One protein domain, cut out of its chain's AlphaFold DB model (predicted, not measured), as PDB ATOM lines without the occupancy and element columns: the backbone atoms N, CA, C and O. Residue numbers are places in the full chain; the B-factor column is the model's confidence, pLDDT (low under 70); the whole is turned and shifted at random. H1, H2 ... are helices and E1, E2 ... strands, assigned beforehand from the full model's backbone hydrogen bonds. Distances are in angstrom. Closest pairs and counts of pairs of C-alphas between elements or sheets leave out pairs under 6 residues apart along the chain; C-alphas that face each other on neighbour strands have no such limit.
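This is residues 7 to 99 of the 109 residues of an uncharacterized protein of Acidithiobacillus sp. SH (UniProt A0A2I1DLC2). Look first for a small, strongly twisted slab of four parallel strands, with helix H1 packed lengthwise over E2 and E1 on one of its faces. The longer helix H2 passes H1 at a slant and only grazes the sheet, and its last residue, Gln 99, lies at one end of the longest distance in the domain; the links of residues 38 to 47 and 53 to 66 loop away on the side of the sheet away from H1. The 93 printed residues hold, along the chain, E1, H1, E2, E3, E4 and H2: two named helices and four named strands, with the sheet order E2, E1, E3, E4. The class is mixed, helices and strands, and the whole is compact, with a radius of gyration of the C-alphas of 13.0 A and spans of 41 by 33 by 19 A.

Start at the inner strands E1, residues 7 to 11, and E3, residues 48 to 52: they are parallel neighbours at 21 degrees, and you will find N 9 and O 48 within hydrogen-bond range at 2.9 A and N 50 and O 9 at 2.8 A. Beside E1 look for the edge strand E2, residues 34 to 37, parallel to it at 31 degrees, with N 8 and O 35 at 2.8 A and N 37 and O 8 at 2.9 A. Beside E3 look for the other edge strand, E4, residues 67 to 71, parallel to it at 22 degrees, with N 49 and O 67 at 2.8 A. E2 and E4 are apart. From edge to edge the strands' lines turn by 67 degrees. H1, residues 16 to 30, is on the sheet at a height over the sheet of 7.2 A. It lies over E2 and E1 and runs along the strands, at 13 degrees to E2 on the local plane. The closest C-alphas of H1 and E2 are those of Ala 23 and Ala 36, 4.8 A apart. E1, H1 and E2 make a strand-helix-strand unit, two parallel neighbour strands with a helix between them in the chain, and its crossover is right-handed. With H1 on one face of the sheet, the arrangement has two layers. H2, residues 79 to 99, touches H1 with residues 80 to 88 alone; the closest C-alphas are those of Ala 26 and Ile 84, 6.2 A apart. The two helices run the same way at a steep tilt of 41 degrees. H2 only grazes the sheet, with its residues 79 to 91. In H1 and H2 every O i to N i+4 pair is within hydrogen-bond range.

Find C-alpha 7 at (7.667, -15.887, -42.547), where E1 begins; it runs 13.2 A to C-alpha 11. H1 begins at C-alpha 16, at (15.501, -27.389, -54.062), and covers 21.0 A to C-alpha 30. Then read E2, 10.1 A from C-alpha 34 to 37, E3, 12.7 A from 48 to 52, and E4, 13.0 A from 67 to 71. H2 runs 30.6 A from C-alpha 79 to C-alpha 99 at (9.504, 0.504, -29.161).

The two C-alphas farthest apart are those of His 14 and Gln 99, at 41.9 A. The printed part, residues 7 to 99, has no cut. The links E1 to H1 and H1 to E2 are tight, E2 to E3 and E4 to H2 are short, and E3 to E4, with 14 residues between, is long. The mean pLDDT of the printed part is 87.7, and the model's confidence is under 70 at residues 40 to 41 and residue 99.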
ATOM      1  N   HIS A   7       7.650 -14.632 -41.811       94.50
ATOM      2  CA  HIS A   7       7.667 -15.887 -42.547       94.50
ATOM      3  C   HIS A   7       8.378 -15.703 -43.885       94.50
ATOM      4  O   HIS A   7       7.988 -14.863 -44.696       94.50
ATOM      5  N   ILE A   8       9.424 -16.494 -44.122       95.12
ATOM      6  CA  ILE A   8      10.227 -16.422 -45.344       95.12
ATOM      7  C   ILE A   8      10.159 -17.753 -46.084       95.12
ATOM      8  O   ILE A   8      10.467 -18.806 -45.522       95.12
ATOM      9  N   LEU A   9       9.808 -17.712 -47.364       94.50
ATOM     10  CA  LEU A   9       9.863 -18.867 -48.251       94.50
ATOM     11  C   LEU A   9      10.991 -18.677 -49.265       94.50
ATOM     12  O   LEU A   9      10.934 -17.789 -50.107       94.50
ATOM     13  N   PHE A  10      12.014 -19.521 -49.186       93.88
ATOM     14  CA  PHE A  10      13.035 -19.646 -50.219       93.88
ATOM     15  C   PHE A  10      12.559 -20.616 -51.291       93.88
ATOM     16  O   PHE A  10      11.984 -21.652 -50.977       93.88
ATOM     17  N   TRP A  11      12.843 -20.315 -52.549       91.69
ATOM     18  CA  TRP A  11      12.494 -21.163 -53.678       91.69
ATOM     19  C   TRP A  11      13.623 -21.174 -54.706       91.69
ATOM     20  O   TRP A  11      14.366 -20.205 -54.843       91.69
ATOM     21  N   HIS A  12      13.762 -22.286 -55.422       89.44
ATOM     22  CA  HIS A  12      14.672 -22.415 -56.553       89.44
ATOM     23  C   HIS A  12      14.063 -23.404 -57.560       89.44
ATOM     24  O   HIS A  12      13.689 -24.502 -57.142       89.44
ATOM     25  N   PRO A  13      14.022 -23.093 -58.872       84.81
ATOM     26  CA  PRO A  13      13.310 -23.907 -59.868       84.81
ATOM     27  C   PRO A  13      13.888 -25.316 -60.053       84.81
ATOM     28  O   PRO A  13      13.149 -26.288 -60.149       84.81
ATOM     29  N   HIS A  14      15.219 -25.437 -60.085       86.94
ATOM     30  CA  HIS A  14      15.896 -26.700 -60.414       86.94
ATOM     31  C   HIS A  14      16.718 -27.296 -59.264       86.94
ATOM     32  O   HIS A  14      17.172 -28.433 -59.353       86.94
ATOM     33  N   GLN A  15      16.948 -26.545 -58.185       88.44
ATOM     34  CA  GLN A  15      17.850 -26.948 -57.104       88.44
ATOM     35  C   GLN A  15      17.203 -26.727 -55.728       88.44
ATOM     36  O   GLN A  15      17.637 -25.857 -54.968       88.44
ATOM     37  N   PRO A  16      16.204 -27.541 -55.341       88.94
ATOM     38  CA  PRO A  16      15.501 -27.389 -54.062       88.94
ATOM     39  C   PRO A  16      16.437 -27.485 -52.844       88.94
ATOM     40  O   PRO A  16      16.183 -26.876 -51.807       88.94
ATOM     41  N   LYS A  17      17.577 -28.179 -52.976       90.88
ATOM     42  CA  LYS A  17      18.618 -28.241 -51.937       90.88
ATOM     43  C   LYS A  17      19.212 -26.867 -51.603       90.88
ATOM     44  O   LYS A  17      19.537 -26.627 -50.444       90.88
ATOM     45  N   LYS A  18      19.331 -25.958 -52.580       90.19
ATOM     46  CA  LYS A  18      19.816 -24.584 -52.348       90.19
ATOM     47  C   LYS A  18      18.813 -23.776 -51.528       90.19
ATOM     48  O   LYS A  18      19.205 -23.117 -50.570       90.19
ATOM     49  N   ALA A  19      17.525 -23.883 -51.858       92.50
ATOM     50  CA  ALA A  19      16.460 -23.264 -51.074       92.50
ATOM     51  C   ALA A  19      16.429 -23.819 -49.639       92.50
ATOM     52  O   ALA A  19      16.332 -23.050 -48.684       92.50
ATOM     53  N   LEU A  20      16.597 -25.139 -49.471       94.50
ATOM     54  CA  LEU A  20      16.665 -25.777 -48.153       94.50
ATOM     55  C   LEU A  20      17.846 -25.264 -47.327       94.50
ATOM     56  O   LEU A  20      17.658 -24.880 -46.175       94.50
ATOM     57  N   ALA A  21      19.036 -25.204 -47.925       93.06
ATOM     58  CA  ALA A  21      20.223 -24.674 -47.268       93.06
ATOM     59  C   ALA A  21      20.041 -23.202 -46.856       93.06
ATOM     60  O   ALA A  21      20.419 -22.820 -45.749       93.06
ATOM     61  N   ALA A  22      19.410 -22.383 -47.704       94.25
ATOM     62  CA  ALA A  22      19.102 -20.991 -47.383       94.25
ATOM     63  C   ALA A  22      18.124 -20.865 -46.208       94.25
ATOM     64  O   ALA A  22      18.367 -20.084 -45.287       94.25
ATOM     65  N   ALA A  23      17.061 -21.673 -46.194       95.94
ATOM     66  CA  ALA A  23      16.096 -21.693 -45.101       95.94
ATOM     67  C   ALA A  23      16.734 -22.142 -43.777       95.94
ATOM     68  O   ALA A  23      16.516 -21.521 -42.736       95.94
ATOM     69  N   GLN A  24      17.565 -23.188 -43.808       96.56
ATOM     70  CA  GLN A  24      18.311 -23.652 -42.637       96.56
ATOM     71  C   GLN A  24      19.235 -22.561 -42.095       96.56
ATOM     72  O   GLN A  24      19.195 -22.267 -40.902       96.56
ATOM     73  N   LEU A  25      20.006 -21.916 -42.972       96.00
ATOM     74  CA  LEU A  25      20.903 -20.830 -42.592       96.00
ATOM     75  C   LEU A  25      20.134 -19.643 -41.992       96.00
ATOM     76  O   LEU A  25      20.549 -19.090 -40.977       96.00
ATOM     77  N   ALA A  26      18.993 -19.267 -42.574       96.50
ATOM     78  CA  ALA A  26      18.159 -18.188 -42.053       96.50
ATOM     79  C   ALA A  26      17.610 -18.501 -40.654       96.50
ATOM     80  O   ALA A  26      17.717 -17.666 -39.755       96.50
ATOM     81  N   ASN A  27      17.099 -19.717 -40.440       97.25
ATOM     82  CA  ASN A  27      16.633 -20.151 -39.122       97.25
ATOM     83  C   ASN A  27      17.778 -20.199 -38.097       97.25
ATOM     84  O   ASN A  27      17.589 -19.784 -36.957       97.25
ATOM     85  N   GLN A  28      18.975 -20.643 -38.492       97.00
ATOM     86  CA  GLN A  28      20.150 -20.652 -37.610       97.00
ATOM     87  C   GLN A  28      20.568 -19.243 -37.173       97.00
ATOM     88  O   GLN A  28      20.976 -19.053 -36.031       97.00
ATOM     89  N   LEU A  29      20.482 -18.259 -38.069       96.31
ATOM     90  CA  LEU A  29      20.930 -16.891 -37.799       96.31
ATOM     91  C   LEU A  29      19.883 -16.029 -37.092       96.31
ATOM     92  O   LEU A  29      20.248 -15.067 -36.419       96.31
ATOM     93  N   GLY A  30      18.596 -16.325 -37.282       93.94
ATOM     94  CA  GLY A  30      17.534 -15.373 -36.978       93.94
ATOM     95  C   GLY A  30      16.234 -15.971 -36.463       93.94
ATOM     96  O   GLY A  30      15.221 -15.293 -36.573       93.94
ATOM     97  N   SER A  31      16.215 -17.179 -35.893       92.81
ATOM     98  CA  SER A  31      14.981 -17.858 -35.427       92.81
ATOM     99  C   SER A  31      14.103 -17.064 -34.447       92.81
ATOM    100  O   SER A  31      12.917 -17.369 -34.300       92.81
ATOM    101  N   GLN A  32      14.661 -16.050 -33.779       91.06
ATOM    102  CA  GLN A  32      13.922 -15.103 -32.936       91.06
ATOM    103  C   GLN A  32      13.130 -14.063 -33.749       91.06
ATOM    104  O   GLN A  32      12.133 -13.532 -33.271       91.06
ATOM    105  N   TRP A  33      13.564 -13.785 -34.977       92.25
ATOM    106  CA  TRP A  33      13.042 -12.740 -35.860       92.25
ATOM    107  C   TRP A  33      12.216 -13.301 -37.016       92.25
ATOM    108  O   TRP A  33      11.290 -12.644 -37.489       92.25
ATOM    109  N   LEU A  34      12.541 -14.511 -37.474       94.31
ATOM    110  CA  LEU A  34      11.936 -15.123 -38.650       94.31
ATOM    111  C   LEU A  34      11.728 -16.631 -38.490       94.31
ATOM    112  O   LEU A  34      12.370 -17.289 -37.672       94.31
ATOM    113  N   GLU A  35      10.851 -17.166 -39.327       95.56
ATOM    114  CA  GLU A  35      10.736 -18.586 -39.633       95.56
ATOM    115  C   GLU A  35      10.923 -18.765 -41.142       95.56
ATOM    116  O   GLU A  35      10.230 -18.126 -41.933       95.56
ATOM    117  N   ALA A  36      11.868 -19.615 -41.548       95.94
ATOM    118  CA  ALA A  36      12.178 -19.848 -42.954       95.94
ATOM    119  C   ALA A  36      11.845 -21.273 -43.415       95.94
ATOM    120  O   ALA A  36      12.135 -22.249 -42.718       95.94
ATOM    121  N   ARG A  37      11.301 -21.394 -44.630       95.25
ATOM    122  CA  ARG A  37      10.995 -22.660 -45.320       95.25
ATOM    123  C   ARG A  37      11.523 -22.621 -46.755       95.25
ATOM    124  O   ARG A  37      11.822 -21.551 -47.269       95.25
ATOM    125  N   ALA A  38      11.658 -23.783 -47.390       90.56
ATOM    126  CA  ALA A  38      12.215 -23.918 -48.745       90.56
ATOM    127  C   ALA A  38      11.232 -24.472 -49.788       90.56
ATOM    128  O   ALA A  38      11.506 -24.468 -50.984       90.56
ATOM    129  N   ILE A  39      10.116 -25.022 -49.313       74.38
ATOM    130  CA  ILE A  39       9.044 -25.619 -50.103       74.38
ATOM    131  C   ILE A  39       7.784 -25.460 -49.250       74.38
ATOM    132  O   ILE A  39       7.754 -25.922 -48.109       74.38
ATOM    133  N   SER A  40       6.771 -24.772 -49.768       69.69
ATOM    134  CA  SER A  40       5.461 -24.647 -49.126       69.69
ATOM    135  C   SER A  40       4.393 -24.627 -50.207       69.69
ATOM    136  O   SER A  40       4.541 -23.916 -51.196       69.69
ATOM    137  N   LEU A  41       3.329 -25.405 -50.011       67.00
ATOM    138  CA  LEU A  41       2.116 -25.331 -50.833       67.00
ATOM    139  C   LEU A  41       1.212 -24.170 -50.396       67.00
ATOM    140  O   LEU A  41       0.305 -23.782 -51.126       67.00
ATOM    141  N   ASP A  42       1.469 -23.610 -49.213       79.56
ATOM    142  CA  ASP A  42       0.746 -22.459 -48.695       79.56
ATOM    143  C   ASP A  42       1.411 -21.160 -49.161       79.56
ATOM    144  O   ASP A  42       2.417 -20.709 -48.602       79.56
ATOM    145  N   ILE A  43       0.826 -20.587 -50.209       76.38
ATOM    146  CA  ILE A  43       1.189 -19.307 -50.831       76.38
ATOM    147  C   ILE A  43       0.794 -18.084 -49.995       76.38
ATOM    148  O   ILE A  43       1.234 -16.977 -50.298       76.38
ATOM    149  N   SER A  44      -0.034 -18.273 -48.963       85.12
ATOM    150  CA  SER A  44      -0.513 -17.205 -48.080       85.12
ATOM    151  C   SER A  44       0.293 -17.071 -46.795       85.12
ATOM    152  O   SER A  44       0.183 -16.071 -46.094       85.12
ATOM    153  N   TRP A  45       1.117 -18.072 -46.494       90.00
ATOM    154  CA  TRP A  45       1.964 -18.095 -45.312       90.00
ATOM    155  C   TRP A  45       3.148 -17.108 -45.331       90.00
ATOM    156  O   TRP A  45       3.419 -16.533 -44.271       90.00
ATOM    157  N   PRO A  46       3.899 -16.928 -46.445       93.69
ATOM    158  CA  PRO A  46       5.108 -16.117 -46.419       93.69
ATOM    159  C   PRO A  46       4.812 -14.619 -46.500       93.69
ATOM    160  O   PRO A  46       4.142 -14.143 -47.413       93.69
ATOM    161  N   ASP A  47       5.453 -13.858 -45.615       92.56
ATOM    162  CA  ASP A  47       5.570 -12.404 -45.750       92.56
ATOM    163  C   ASP A  47       6.593 -12.038 -46.830       92.56
ATOM    164  O   ASP A  47       6.481 -11.003 -47.486       92.56
ATOM    165  N   LEU A  48       7.605 -12.894 -47.009       92.88
ATOM    166  CA  LEU A  48       8.676 -12.711 -47.977       92.88
ATOM    167  C   LEU A  48       8.940 -14.005 -48.755       92.88
ATOM    168  O   LEU A  48       9.358 -15.015 -48.193       92.88
ATOM    169  N   PHE A  49       8.753 -13.950 -50.067       92.75
ATOM    170  CA  PHE A  49       9.134 -14.987 -51.016       92.75
ATOM    171  C   PHE A  49      10.467 -14.623 -51.675       92.75
ATOM    172  O   PHE A  49      10.632 -13.520 -52.200       92.75
ATOM    173  N   ILE A  50      11.431 -15.540 -51.661       92.62
ATOM    174  CA  ILE A  50      12.772 -15.326 -52.205       92.62
ATOM    175  C   ILE A  50      13.066 -16.391 -53.255       92.62
ATOM    176  O   ILE A  50      13.335 -17.546 -52.923       92.62
ATOM    177  N   ALA A  51      13.085 -15.976 -54.518       91.69
ATOM    178  CA  ALA A  51      13.579 -16.789 -55.617       91.69
ATOM    179  C   ALA A  51      15.112 -16.711 -55.670       91.69
ATOM    180  O   ALA A  51      15.686 -15.627 -55.802       91.69
ATOM    181  N   LEU A  52      15.775 -17.859 -55.549       90.56
ATOM    182  CA  LEU A  52      17.223 -18.006 -55.667       90.56
ATOM    183  C   LEU A  52      17.580 -18.471 -57.078       90.56
ATOM    184  O   LEU A  52      17.021 -19.472 -57.527       90.56
ATOM    185  N   ASP A  53      18.527 -17.797 -57.740       85.25
ATOM    186  CA  ASP A  53      19.033 -18.192 -59.075       85.25
ATOM    187  C   ASP A  53      17.928 -18.509 -60.101       85.25
ATOM    188  O   ASP A  53      18.031 -19.448 -60.890       85.25
ATOM    189  N   SER A  54      16.826 -17.769 -60.064       76.75
ATOM    190  CA  SER A  54      15.758 -17.889 -61.038       76.75
ATOM    191  C   SER A  54      15.578 -16.609 -61.833       76.75
ATOM    192  O   SER A  54      15.569 -15.520 -61.271       76.75
ATOM    193  N   ASP A  55      15.341 -16.764 -63.131       73.44
ATOM    194  CA  ASP A  55      15.052 -15.656 -64.044       73.44
ATOM    195  C   ASP A  55      13.659 -15.039 -63.819       73.44
ATOM    196  O   ASP A  55      13.291 -14.061 -64.467       73.44
ATOM    197  N   GLY A  56      12.878 -15.591 -62.885       70.62
ATOM    198  CA  GLY A  56      11.568 -15.081 -62.521       70.62
ATOM    199  C   GLY A  56      11.050 -15.648 -61.204       70.62
ATOM    200  O   GLY A  56      11.587 -16.595 -60.632       70.62
ATOM    201  N   ILE A  57       9.979 -15.040 -60.712       72.00
ATOM    202  CA  ILE A  57       9.146 -15.624 -59.662       72.00
ATOM    203  C   ILE A  57       8.154 -16.547 -60.382       72.00
ATOM    204  O   ILE A  57       7.677 -16.166 -61.454       72.00
ATOM    205  N   PRO A  58       7.873 -17.758 -59.868       75.25
ATOM    206  CA  PRO A  58       6.878 -18.626 -60.483       75.25
ATOM    207  C   PRO A  58       5.548 -17.878 -60.614       75.25
ATOM    208  O   PRO A  58       5.175 -17.133 -59.711       75.25
ATOM    209  N   ASP A  59       4.839 -18.091 -61.726       73.00
ATOM    210  CA  ASP A  59       3.512 -17.515 -61.990       73.00
ATOM    211  C   ASP A  59       2.439 -18.216 -61.141       73.00
ATOM    212  O   ASP A  59       1.527 -18.886 -61.621       73.00
ATOM    213  N   GLN A  60       2.635 -18.164 -59.830       71.56
ATOM    214  CA  GLN A  60       1.735 -18.696 -58.833       71.56
ATOM    215  C   GLN A  60       1.173 -17.511 -58.058       71.56
ATOM    216  O   GLN A  60       1.906 -16.602 -57.670       71.56
ATOM    217  N   ALA A  61      -0.140 -17.511 -57.831       75.62
ATOM    218  CA  ALA A  61      -0.762 -16.471 -57.028       75.62
ATOM    219  C   ALA A  61      -0.092 -16.424 -55.645       75.62
ATOM    220  O   ALA A  61       0.057 -17.451 -54.987       75.62
ATOM    221  N   HIS A  62       0.309 -15.234 -55.211       81.19
ATOM    222  CA  HIS A  62       0.790 -14.974 -53.858       81.19
ATOM    223  C   HIS A  62      -0.264 -14.168 -53.105       81.19
ATOM    224  O   HIS A  62      -1.064 -13.452 -53.716       81.19
ATOM    225  N   ALA A  63      -0.286 -14.263 -51.775       86.88
ATOM    226  CA  ALA A  63      -1.149 -13.378 -51.007       86.88
ATOM    227  C   ALA A  63      -0.718 -11.913 -51.187       86.88
ATOM    228  O   ALA A  63       0.460 -11.611 -51.350       86.88
ATOM    229  N   ALA A  64      -1.673 -10.981 -51.100       87.69
ATOM    230  CA  ALA A  64      -1.426  -9.555 -51.345       87.69
ATOM    231  C   ALA A  64      -0.371  -8.923 -50.415       87.69
ATOM    232  O   ALA A  64       0.194  -7.882 -50.736       87.69
ATOM    233  N   HIS A  65      -0.115  -9.536 -49.255       88.00
ATOM    234  CA  HIS A  65       0.891  -9.078 -48.298       88.00
ATOM    235  C   HIS A  65       2.289  -9.662 -48.558       88.00
ATOM    236  O   HIS A  65       3.258  -9.190 -47.964       88.00
ATOM    237  N   THR A  66       2.404 -10.687 -49.407       92.25
ATOM    238  CA  THR A  66       3.670 -11.357 -49.699       92.25
ATOM    239  C   THR A  66       4.530 -10.464 -50.582       92.25
ATOM    240  O   THR A  66       4.178 -10.144 -51.716       92.25
ATOM    241  N   GLN A  67       5.701 -10.086 -50.081       91.69
ATOM    242  CA  GLN A  67       6.721  -9.436 -50.891       91.69
ATOM    243  C   GLN A  67       7.548 -10.489 -51.617       91.69
ATOM    244  O   GLN A  67       7.984 -11.460 -51.005       91.69
ATOM    245  N   CYS A  68       7.842 -10.272 -52.895       90.56
ATOM    246  CA  CYS A  68       8.687 -11.179 -53.665       90.56
ATOM    247  C   CYS A  68      10.030 -10.522 -53.994       90.56
ATOM    248  O   CYS A  68      10.093  -9.357 -54.387       90.56
ATOM    249  N   LYS A  69      11.125 -11.268 -53.828       90.62
ATOM    250  CA  LYS A  69      12.483 -10.823 -54.151       90.62
ATOM    251  C   LYS A  69      13.236 -11.884 -54.935       90.62
ATOM    252  O   LYS A  69      13.087 -13.078 -54.695       90.62
ATOM    253  N   PHE A  70      14.113 -11.415 -55.815       89.50
ATOM    254  CA  PHE A  70      15.074 -12.250 -56.518       89.50
ATOM    255  C   PHE A  70      16.474 -12.051 -55.942       89.50
ATOM    256  O   PHE A  70      16.974 -10.921 -55.875       89.50
ATOM    257  N   TRP A  71      17.115 -13.144 -55.533       90.81
ATOM    258  CA  TRP A  71      18.502 -13.148 -55.091       90.81
ATOM    259  C   TRP A  71      19.355 -14.021 -56.016       90.81
ATOM    260  O   TRP A  71      19.234 -15.248 -55.968       90.81
ATOM    261  N   PRO A  72      20.271 -13.424 -56.801       85.38
ATOM    262  CA  PRO A  72      21.292 -14.211 -57.470       85.38
ATOM    263  C   PRO A  72      22.204 -14.836 -56.408       85.38
ATOM    264  O   PRO A  72      22.631 -14.168 -55.455       85.38
ATOM    265  N   ILE A  73      22.499 -16.119 -56.559       71.88
ATOM    266  CA  ILE A  73      23.485 -16.828 -55.761       71.88
ATOM    267  C   ILE A  73      24.843 -16.485 -56.354       71.88
ATOM    268  O   ILE A  73      25.249 -16.941 -57.421       71.88
ATOM    269  N   SER A  74      25.550 -15.634 -55.626       76.38
ATOM    270  CA  SER A  74      26.950 -15.353 -55.907       76.38
ATOM    271  C   SER A  74      27.786 -16.634 -55.763       76.38
ATOM    272  O   SER A  74      27.499 -17.444 -54.876       76.38
ATOM    273  N   PRO A  75      28.868 -16.801 -56.547       76.00
ATOM    274  CA  PRO A  75      29.883 -17.817 -56.262       76.00
ATOM    275  C   PRO A  75      30.546 -17.613 -54.887       76.00
ATOM    276  O   PRO A  75      31.107 -18.555 -54.324       76.00
ATOM    277  N   ASP A  76      30.465 -16.403 -54.321       84.88
ATOM    278  CA  ASP A  76      30.852 -16.149 -52.937       84.88
ATOM    279  C   ASP A  76      29.889 -16.839 -51.958       84.88
ATOM    280  O   ASP A  76      28.723 -16.462 -51.805       84.88
ATOM    281  N   LYS A  77      30.433 -17.812 -51.224       76.81
ATOM    282  CA  LYS A  77      29.728 -18.588 -50.197       76.81
ATOM    283  C   LYS A  77      29.150 -17.716 -49.076       76.81
ATOM    284  O   LYS A  77      28.191 -18.131 -48.427       76.81
ATOM    285  N   ASN A  78      29.692 -16.519 -48.849       88.19
ATOM    286  CA  ASN A  78      29.216 -15.607 -47.809       88.19
ATOM    287  C   ASN A  78      28.097 -14.674 -48.274       88.19
ATOM    288  O   ASN A  78      27.381 -14.130 -47.433       88.19
ATOM    289  N   ALA A  79      27.878 -14.513 -49.581       90.00
ATOM    290  CA  ALA A  79      26.904 -13.554 -50.095       90.00
ATOM    291  C   ALA A  79      25.480 -13.828 -49.584       90.00
ATOM    292  O   ALA A  79      24.766 -12.902 -49.190       90.00
ATOM    293  N   LEU A  80      25.075 -15.103 -49.536       91.06
ATOM    294  CA  LEU A  80      23.771 -15.501 -49.003       91.06
ATOM    295  C   LEU A  80      23.651 -15.169 -47.510       91.06
ATOM    296  O   LEU A  80      22.642 -14.609 -47.084       91.06
ATOM    297  N   ARG A  81      24.701 -15.453 -46.727       94.00
ATOM    298  CA  ARG A  81      24.761 -15.118 -45.297       94.00
ATOM    299  C   ARG A  81      24.605 -13.614 -45.083       94.00
ATOM    300  O   ARG A  81      23.779 -13.204 -44.274       94.00
ATOM    301  N   THR A  82      25.349 -12.799 -45.827       94.19
ATOM    302  CA  THR A  82      25.290 -11.333 -45.737       94.19
ATOM    303  C   THR A  82      23.897 -10.804 -46.070       94.19
ATOM    304  O   THR A  82      23.376  -9.957 -45.346       94.19
ATOM    305  N   ARG A  83      23.240 -11.339 -47.109       94.00
ATOM    306  CA  ARG A  83      21.859 -10.959 -47.455       94.00
ATOM    307  C   ARG A  83      20.866 -11.308 -46.349       94.00
ATOM    308  O   ARG A  83      20.042 -10.470 -45.990       94.00
ATOM    309  N   ILE A  84      20.965 -12.512 -45.785       94.62
ATOM    310  CA  ILE A  84      20.113 -12.949 -44.670       94.62
ATOM    311  C   ILE A  84      20.312 -12.043 -43.447       94.62
ATOM    312  O   ILE A  84      19.332 -11.589 -42.860       94.62
ATOM    313  N   LEU A  85      21.560 -11.728 -43.091       95.56
ATOM    314  CA  LEU A  85      21.863 -10.817 -41.985       95.56
ATOM    315  C   LEU A  85      21.312  -9.409 -42.230       95.56
ATOM    316  O   LEU A  85      20.780  -8.803 -41.306       95.56
ATOM    317  N   GLY A  86      21.371  -8.914 -43.470       94.50
ATOM    318  CA  GLY A  86      20.753  -7.642 -43.846       94.50
ATOM    319  C   GLY A  86      19.235  -7.634 -43.632       94.50
ATOM    320  O   GLY A  86      18.701  -6.679 -43.072       94.50
ATOM    321  N   VAL A  87      18.539  -8.715 -44.006       93.44
ATOM    322  CA  VAL A  87      17.091  -8.867 -43.758       93.44
ATOM    323  C   VAL A  87      16.783  -8.879 -42.260       93.44
ATOM    324  O   VAL A  87      15.903  -8.145 -41.812       93.44
ATOM    325  N   ILE A  88      17.534  -9.657 -41.474       93.69
ATOM    326  CA  ILE A  88      17.376  -9.715 -40.013       93.69
ATOM    327  C   ILE A  88      17.614  -8.334 -39.386       93.69
ATOM    328  O   ILE A  88      16.821  -7.897 -38.554       93.69
ATOM    329  N   GLY A  89      18.662  -7.621 -39.811       92.56
ATOM    330  CA  GLY A  89      18.954  -6.261 -39.354       92.56
ATOM    331  C   GLY A  89      17.820  -5.279 -39.657       92.56
ATOM    332  O   GLY A  89      17.492  -4.443 -38.816       92.56
ATOM    333  N   GLY A  90      17.156  -5.429 -40.808       91.00
ATOM    334  CA  GLY A  90      15.944  -4.679 -41.141       91.00
ATOM    335  C   GLY A  90      14.806  -4.919 -40.144       91.00
ATOM    336  O   GLY A  90      14.231  -3.961 -39.632       91.00
ATOM    337  N   PHE A  91      14.519  -6.179 -39.797       88.06
ATOM    338  CA  PHE A  91      13.499  -6.500 -38.785       88.06
ATOM    339  C   PHE A  91      13.851  -5.949 -37.399       88.06
ATOM    340  O   PHE A  91      12.985  -5.411 -36.711       88.06
ATOM    341  N   GLN A  92      15.124  -6.029 -37.007       89.00
ATOM    342  CA  GLN A  92      15.610  -5.470 -35.743       89.00
ATOM    343  C   GLN A  92      15.434  -3.952 -35.680       89.00
ATOM    344  O   GLN A  92      15.018  -3.422 -34.650       89.00
ATOM    345  N   LEU A  93      15.732  -3.249 -36.775       88.88
ATOM    346  CA  LEU A  93      15.549  -1.804 -36.863       88.88
ATOM    347  C   LEU A  93      14.070  -1.423 -36.733       88.88
ATOM    348  O   LEU A  93      13.734  -0.570 -35.914       88.88
ATOM    349  N   LEU A  94      13.189  -2.104 -37.474       84.75
ATOM    350  CA  LEU A  94      11.742  -1.882 -37.402       84.75
ATOM    351  C   LEU A  94      11.202  -2.113 -35.985       84.75
ATOM    352  O   LEU A  94      10.421  -1.309 -35.482       84.75
ATOM    353  N   ALA A  95      11.661  -3.168 -35.309       83.12
ATOM    354  CA  ALA A  95      11.259  -3.450 -33.935       83.12
ATOM    355  C   ALA A  95      11.742  -2.389 -32.931       83.12
ATOM    356  O   ALA A  95      11.016  -2.073 -31.993       83.12
ATOM    357  N   ARG A  96      12.936  -1.811 -33.118       83.62
ATOM    358  CA  ARG A  96      13.437  -0.710 -32.271       83.62
ATOM    359  C   ARG A  96      12.629   0.573 -32.451       83.62
ATOM    360  O   ARG A  96      12.338   1.251 -31.468       83.62
ATOM    361  N   MET A  97      12.262   0.899 -33.688       80.12
ATOM    362  CA  MET A  97      11.439   2.078 -33.987       80.12
ATOM    363  C   MET A  97      10.048   1.961 -33.361       80.12
ATOM    364  O   MET A  97       9.545   2.914 -32.787       80.12
ATOM    365  N   ASP A  98       9.465   0.768 -33.401       74.25
ATOM    366  CA  ASP A  98       8.164   0.461 -32.806       74.25
ATOM    367  C   ASP A  98       8.163   0.501 -31.257       74.25
ATOM    368  O   ASP A  98       7.121   0.722 -30.645       74.25
ATOM    369  N   GLN A  99       9.326   0.337 -30.615       69.62
ATOM    370  CA  GLN A  99       9.504   0.504 -29.161       69.62
ATOM    371  C   GLN A  99       9.802   1.951 -28.754       69.62
ATOM    372  O   GLN A  99       9.610   2.323 -27.597       69.62
TER     373      GLN A  99